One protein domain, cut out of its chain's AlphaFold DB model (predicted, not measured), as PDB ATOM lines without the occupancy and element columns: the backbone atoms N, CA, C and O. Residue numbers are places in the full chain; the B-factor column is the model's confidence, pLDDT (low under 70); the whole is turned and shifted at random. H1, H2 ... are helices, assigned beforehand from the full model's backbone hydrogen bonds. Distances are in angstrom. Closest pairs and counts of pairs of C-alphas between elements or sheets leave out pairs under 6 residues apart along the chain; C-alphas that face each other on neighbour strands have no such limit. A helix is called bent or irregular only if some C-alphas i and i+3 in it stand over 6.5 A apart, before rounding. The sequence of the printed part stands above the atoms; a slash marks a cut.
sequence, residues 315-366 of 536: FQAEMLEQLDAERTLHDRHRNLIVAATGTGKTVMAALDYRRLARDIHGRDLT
ATOM      1  N   PHE A 315      49.814  36.323  82.795       80.56
ATOM      2  CA  PHE A 315      48.358  36.076  82.767       80.56
ATOM      3  C   PHE A 315      47.765  35.969  81.346       80.56
ATOM      4  O   PHE A 315      46.669  35.453  81.161       80.56
ATOM      5  N   GLN A 316      48.454  36.500  80.331       86.50
ATOM      6  CA  GLN A 316      48.063  36.368  78.926       86.50
ATOM      7  C   GLN A 316      48.548  35.037  78.344       86.50
ATOM      8  O   GLN A 316      47.855  34.459  77.518       86.50
ATOM      9  N   ALA A 317      49.715  34.549  78.776       86.69
ATOM     10  CA  ALA A 317      50.234  33.242  78.394       86.69
ATOM     11  C   ALA A 317      49.329  32.135  78.948       86.69
ATOM     12  O   ALA A 317      48.858  31.317  78.171       86.69
ATOM     13  N   GLU A 318      48.971  32.208  80.231       85.94
ATOM     14  CA  GLU A 318      48.016  31.302  80.888       85.94
ATOM     15  C   GLU A 318      46.661  31.247  80.148       85.94
ATOM     16  O   GLU A 318      46.161  30.173  79.818       85.94
ATOM     17  N   MET A 319      46.088  32.406  79.793       89.94
ATOM     18  CA  MET A 319      44.840  32.471  79.016       89.94
ATOM     19  C   MET A 319      44.975  31.928  77.579       89.94
ATOM     20  O   MET A 319      43.991  31.443  77.022       89.94
ATOM     21  N   LEU A 320      46.157  32.023  76.955       91.69
ATOM     22  CA  LEU A 320      46.431  31.441  75.631       91.69
ATOM     23  C   LEU A 320      46.685  29.928  75.708       91.69
ATOM     24  O   LEU A 320      46.326  29.210  74.782       91.69
ATOM     25  N   GLU A 321      47.273  29.447  76.801       91.31
ATOM     26  CA  GLU A 321      47.520  28.032  77.082       91.31
ATOM     27  C   GLU A 321      46.207  27.293  77.369       91.31
ATOM     28  O   GLU A 321      45.929  26.276  76.740       91.31
ATOM     29  N   GLN A 322      45.325  27.865  78.197       93.00
ATOM     30  CA  GLN A 322      43.963  27.350  78.407       93.00
ATOM     31  C   GLN A 322      43.151  27.321  77.097       93.00
ATOM     32  O   GLN A 322      42.486  26.330  76.796       93.00
ATOM     33  N   LEU A 323      43.236  28.379  76.278       93.62
ATOM     34  CA  LEU A 323      42.570  28.450  74.970       93.62
ATOM     35  C   LEU A 323      43.071  27.379  73.982       93.62
ATOM     36  O   LEU A 323      42.312  26.926  73.123       93.62
ATOM     37  N   ASP A 324      44.340  26.998  74.086       91.44
ATOM     38  CA  ASP A 324      44.980  25.995  73.243       91.44
ATOM     39  C   ASP A 324      44.715  24.564  73.731       91.44
ATOM     40  O   ASP A 324      44.436  23.687  72.915       91.44
ATOM     41  N   ALA A 325      44.695  24.337  75.048       90.62
ATOM     42  CA  ALA A 325      44.277  23.076  75.656       90.62
ATOM     43  C   ALA A 325      42.835  22.712  75.263       90.62
ATOM     44  O   ALA A 325      42.570  21.584  74.850       90.62
ATOM     45  N   GLU A 326      41.918  23.685  75.276       95.81
ATOM     46  CA  GLU A 326      40.544  23.504  74.788       95.81
ATOM     47  C   GLU A 326      40.491  23.013  73.330       95.81
ATOM     48  O   GLU A 326      39.705  22.126  73.006       95.81
ATOM     49  N   ARG A 327      41.365  23.517  72.448       92.62
ATOM     50  CA  ARG A 327      41.423  23.096  71.034       92.62
ATOM     51  C   ARG A 327      42.122  21.756  70.820       92.62
ATOM     52  O   ARG A 327      41.705  20.998  69.952       92.62
ATOM     53  N   THR A 328      43.200  21.492  71.553       90.75
ATOM     54  CA  THR A 328      44.128  20.373  71.291       90.75
ATOM     55  C   THR A 328      43.825  19.124  72.113       90.75
ATOM     56  O   THR A 328      44.023  18.017  71.620       90.75
ATOM     57  N   LEU A 329      43.318  19.283  73.339       92.19
ATOM     58  CA  LEU A 329      42.981  18.183  74.251       92.19
ATOM     59  C   LEU A 329      41.472  17.902  74.308       92.19
ATOM     60  O   LEU A 329      41.068  16.830  74.765       92.19
ATOM     61  N   HIS A 330      40.630  18.861  73.906       91.62
ATOM     62  CA  HIS A 330      39.167  18.780  74.049       91.62
ATOM     63  C   HIS A 330      38.380  19.058  72.748       91.62
ATOM     64  O   HIS A 330      37.150  19.043  72.780       91.62
ATOM     65  N   ASP A 331      39.068  19.296  71.622       93.00
ATOM     66  CA  ASP A 331      38.506  19.600  70.288       93.00
ATOM     67  C   ASP A 331      37.480  20.762  70.263       93.00
ATOM     68  O   ASP A 331      36.576  20.841  69.426       93.00
ATOM     69  N   ARG A 332      37.599  21.711  71.201       94.56
ATOM     70  CA  ARG A 332      36.692  22.859  71.334       94.56
ATOM     71  C   ARG A 332      37.262  24.080  70.623       94.56
ATOM     72  O   ARG A 332      38.151  24.773  71.111       94.56
ATOM     73  N   HIS A 333      36.684  24.387  69.464       91.56
ATOM     74  CA  HIS A 333      37.093  25.511  68.604       91.56
ATOM     75  C   HIS A 333      36.212  26.768  68.749       91.56
ATOM     76  O   HIS A 333      36.324  27.699  67.952       91.56
ATOM     77  N   ARG A 334      35.308  26.816  69.741       93.56
ATOM     78  CA  ARG A 334      34.317  27.899  69.937       93.56
ATOM     79  C   ARG A 334      34.389  28.472  71.355       93.56
ATOM     80  O   ARG A 334      33.498  28.249  72.169       93.56
ATOM     81  N   ASN A 335      35.449  29.227  71.627       92.31
ATOM     82  CA  ASN A 335      35.842  29.602  72.988       92.31
ATOM     83  C   ASN A 335      35.634  31.108  73.243       92.31
ATOM     84  O   ASN A 335      35.799  31.928  72.338       92.31
ATOM     85  N   LEU A 336      35.288  31.479  74.481       92.62
ATOM     86  CA  LEU A 336      35.045  32.865  74.906       92.62
ATOM     87  C   LEU A 336      36.010  33.256  76.032       92.62
ATOM     88  O   LEU A 336      35.848  32.817  77.166       92.62
ATOM     89  N   ILE A 337      36.972  34.135  75.741       89.00
ATOM     90  CA  ILE A 337      37.846  34.718  76.771       89.00
ATOM     91  C   ILE A 337      37.159  35.932  77.404       89.00
ATOM     92  O   ILE A 337      36.945  36.960  76.754       89.00
ATOM     93  N   VAL A 338      36.872  35.835  78.703       88.31
ATOM     94  CA  VAL A 338      36.422  36.959  79.530       88.31
ATOM     95  C   VAL A 338      37.643  37.623  80.163       88.31
ATOM     96  O   VAL A 338      38.368  37.007  80.934       88.31
ATOM     97  N   ALA A 339      37.879  38.897  79.850       82.62
ATOM     98  CA  ALA A 339      38.987  39.662  80.418       82.62
ATOM     99  C   ALA A 339      38.592  41.126  80.657       82.62
ATOM    100  O   ALA A 339      37.838  41.710  79.868       82.62
ATOM    101  N   ALA A 340      39.126  41.735  81.720       81.75
ATOM    102  CA  ALA A 340      38.805  43.100  82.145       81.75
ATOM    103  C   ALA A 340      39.213  44.186  81.121       81.75
ATOM    104  O   ALA A 340      39.817  43.927  80.073       81.75
ATOM    105  N   THR A 341      38.838  45.441  81.362       76.88
ATOM    106  CA  THR A 341      39.370  46.587  80.606       76.88
ATOM    107  C   THR A 341      40.876  46.753  80.872       76.88
ATOM    108  O   THR A 341      41.390  46.319  81.895       76.88
ATOM    109  N   GLY A 342      41.622  47.301  79.909       67.75
ATOM    110  CA  GLY A 342      43.081  47.485  80.022       67.75
ATOM    111  C   GLY A 342      43.954  46.230  79.823       67.75
ATOM    112  O   GLY A 342      45.098  46.370  79.406       67.75
ATOM    113  N   THR A 343      43.434  45.008  79.994       74.81
ATOM    114  CA  THR A 343      44.215  43.743  79.937       74.81
ATOM    115  C   THR A 343      44.740  43.330  78.551       74.81
ATOM    116  O   THR A 343      45.323  42.257  78.398       74.81
ATOM    117  N   GLY A 344      44.552  44.158  77.518       80.69
ATOM    118  CA  GLY A 344      45.085  43.900  76.178       80.69
ATOM    119  C   GLY A 344      44.296  42.890  75.337       80.69
ATOM    120  O   GLY A 344      44.903  42.183  74.543       80.69
ATOM    121  N   LYS A 345      42.959  42.833  75.443       86.81
ATOM    122  CA  LYS A 345      42.094  41.932  74.638       86.81
ATOM    123  C   LYS A 345      42.430  41.874  73.134       86.81
ATOM    124  O   LYS A 345      42.443  40.795  72.554       86.81
ATOM    125  N   THR A 346      42.744  43.006  72.499       82.06
ATOM    126  CA  THR A 346      43.139  43.041  71.075       82.06
ATOM    127  C   THR A 346      44.513  42.407  70.829       82.06
ATOM    128  O   THR A 346      44.728  41.797  69.789       82.06
ATOM    129  N   VAL A 347      45.433  42.520  71.793       83.19
ATOM    130  CA  VAL A 347      46.759  41.885  71.748       83.19
ATOM    131  C   VAL A 347      46.628  40.373  71.921       83.19
ATOM    132  O   VAL A 347      47.221  39.640  71.141       83.19
ATOM    133  N   MET A 348      45.788  39.909  72.854       85.88
ATOM    134  CA  MET A 348      45.452  38.485  73.018       85.88
ATOM    135  C   MET A 348      44.996  37.849  71.700       85.88
ATOM    136  O   MET A 348      45.592  36.878  71.248       85.88
ATOM    137  N   ALA A 349      43.994  38.444  71.042       88.69
ATOM    138  CA  ALA A 349      43.479  37.940  69.769       88.69
ATOM    139  C   ALA A 349      44.528  37.967  68.637       88.69
ATOM    140  O   ALA A 349      44.543  37.079  67.788       88.69
ATOM    141  N   ALA A 350      45.424  38.961  68.622       86.06
ATOM    142  CA  ALA A 350      46.503  39.045  67.637       86.06
ATOM    143  C   ALA A 350      47.621  38.012  67.880       86.06
ATOM    144  O   ALA A 350      48.186  37.494  66.916       86.06
ATOM    145  N   LEU A 351      47.932  37.696  69.142       88.44
ATOM    146  CA  LEU A 351      48.889  36.650  69.516       88.44
ATOM    147  C   LEU A 351      48.351  35.255  69.177       88.44
ATOM    148  O   LEU A 351      49.066  34.467  68.564       88.44
ATOM    149  N   ASP A 352      47.084  34.993  69.504       91.31
ATOM    150  CA  ASP A 352      46.386  33.751  69.165       91.31
ATOM    151  C   ASP A 352      46.334  33.523  67.645       91.31
ATOM    152  O   ASP A 352      46.791  32.496  67.143       91.31
ATOM    153  N   TYR A 353      45.883  34.532  66.888       89.50
ATOM    154  CA  TYR A 353      45.883  34.488  65.424       89.50
ATOM    155  C   TYR A 353      47.291  34.253  64.854       89.50
ATOM    156  O   TYR A 353      47.446  33.464  63.923       89.50
ATOM    157  N   ARG A 354      48.329  34.907  65.407       83.12
ATOM    158  CA  ARG A 354      49.719  34.710  64.962       83.12
ATOM    159  C   ARG A 354      50.156  33.258  65.142       83.12
ATOM    160  O   ARG A 354      50.734  32.710  64.207       83.12
ATOM    161  N   ARG A 355      49.859  32.655  66.301       84.50
ATOM    162  CA  ARG A 355      50.190  31.258  66.610       84.50
ATOM    163  C   ARG A 355      49.479  30.291  65.665       84.50
ATOM    164  O   ARG A 355      50.121  29.447  65.049       84.50
ATOM    165  N   LEU A 356      48.170  30.467  65.478       87.94
ATOM    166  CA  LEU A 356      47.377  29.654  64.552       87.94
ATOM    167  C   LEU A 356      47.893  29.753  63.107       87.94
ATOM    168  O   LEU A 356      48.067  28.735  62.443       87.94
ATOM    169  N   ALA A 357      48.155  30.969  62.617       85.44
ATOM    170  CA  ALA A 357      48.567  31.195  61.234       85.44
ATOM    171  C   ALA A 357      49.998  30.713  60.949       85.44
ATOM    172  O   ALA A 357      50.235  30.057  59.938       85.44
ATOM    173  N   ARG A 358      50.962  31.022  61.827       80.00
ATOM    174  CA  ARG A 358      52.383  30.713  61.596       80.00
ATOM    175  C   ARG A 358      52.782  29.341  62.114       80.00
ATOM    176  O   ARG A 358      53.328  28.550  61.354       80.00
ATOM    177  N   ASP A 359      52.494  29.081  63.382       78.81
ATOM    178  CA  ASP A 359      53.120  27.996  64.137       78.81
ATOM    179  C   ASP A 359      52.347  26.674  63.975       78.81
ATOM    180  O   ASP A 359      52.925  25.601  64.110       78.81
ATOM    181  N   ILE A 360      51.043  26.750  63.662       82.94
ATOM    182  CA  ILE A 360      50.143  25.589  63.523       82.94
ATOM    183  C   ILE A 360      49.763  25.316  62.057       82.94
ATOM    184  O   ILE A 360      49.804  24.168  61.619       82.94
ATOM    185  N   HIS A 361      49.383  26.339  61.280       84.19
ATOM    186  CA  HIS A 361      48.889  26.148  59.905       84.19
ATOM    187  C   HIS A 361      49.852  26.576  58.785       84.19
ATOM    188  O   HIS A 361      49.554  26.304  57.621       84.19
ATOM    189  N   GLY A 362      50.968  27.245  59.096       84.88
ATOM    190  CA  GLY A 362      51.974  27.677  58.112       84.88
ATOM    191  C   GLY A 362      51.462  28.608  56.998       84.88
ATOM    192  O   GLY A 362      52.080  28.683  55.936       84.88
ATOM    193  N   ARG A 363      50.322  29.286  57.192       81.75
ATOM    194  CA  ARG A 363      49.634  30.110  56.182       81.75
ATOM    195  C   ARG A 363      48.760  31.189  56.820       81.75
ATOM    196  O   ARG A 363      48.238  31.007  57.918       81.75
ATOM    197  N   ASP A 364      48.511  32.273  56.087       79.38
ATOM    198  CA  ASP A 364      47.506  33.263  56.481       79.38
ATOM    199  C   ASP A 364      46.097  32.649  56.557       79.38
ATOM    200  O   ASP A 364      45.704  31.820  55.733       79.38
ATOM    201  N   LEU A 365      45.324  33.084  57.556       85.31
ATOM    202  CA  LEU A 365      43.980  32.592  57.854       85.31
ATOM    203  C   LEU A 365      42.939  33.697  57.631       85.31
ATOM    204  O   LEU A 365      43.229  34.893  57.668       85.31
ATOM    205  N   THR A 366      41.679  33.318  57.438       86.88
ATOM    206  CA  THR A 366      40.583  34.286  57.301       86.88
ATOM    207  C   THR A 366      40.138  34.813  58.666       86.88
ATOM    208  O   THR A 366      39.473  34.099  59.415       86.88
TER     209      THR A 366
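AT A GLANCE: This is residues 315 to 366 of the 536 residues of the protein "Type III restriction enzyme res subunit" of Mycolicibacter terrae (UniProt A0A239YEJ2). What shape appears first? Two helices, H1 and H2, make a loose V that opens in the direction in which both run, with the first turns of H1 near the first half of H2. Residues 329 to 344, a long loop, lead back from the end of H1 to the beginning of H2. What is it made of? The printed part has 52 residues with two named helices, H1 then H2, and no named strand; its class is all helix. How large is it? It is compact, with a radius of gyration of the C-alphas of 11.3 A and spans of 31 by 23 by 17 A.

IN THESE COORDINATES: Where is the first helix? H1 is residues 315 to 328, 19.9 A from first to last C-alpha, and C-alpha 315 is at (48.358, 36.076, 82.767). Where is the second? H2 is residues 345 to 360, 21.3 A long, and C-alpha 360 is at (50.143, 25.589, 63.523). Is H2 bent? H2 is neither bent nor irregular, but only just: C-alphas 357 and 360 are 6.3 A apart.

HOW THE PARTS SIT: Do the helices meet? H1 and H2 only just touch, with 3 pairs of C-alphas within 8 A. The closest C-alphas are those of Gln 316 and Met 348, 6.8 A apart; H1 touches with residues 316 to 320 alone, H2 with residues 348 to 352 alone. How do they run? They run the same way at a steep tilt of 45 degrees. What of their backbones? O i to N i+4 pairs are within hydrogen-bond range in 9 of 10 cases in H1 and 11 of 12 in H2.

THE WHOLE: How far does it reach? The two C-alphas farthest apart, those of Thr 341 and Gly 362, are 32.0 A apart. Is the printed part whole? It has no cut, and the link from H1 to H2 is long, with 16 residues. Where is confidence low? The mean pLDDT of the printed part is 86.7, and residue 342 is under 70.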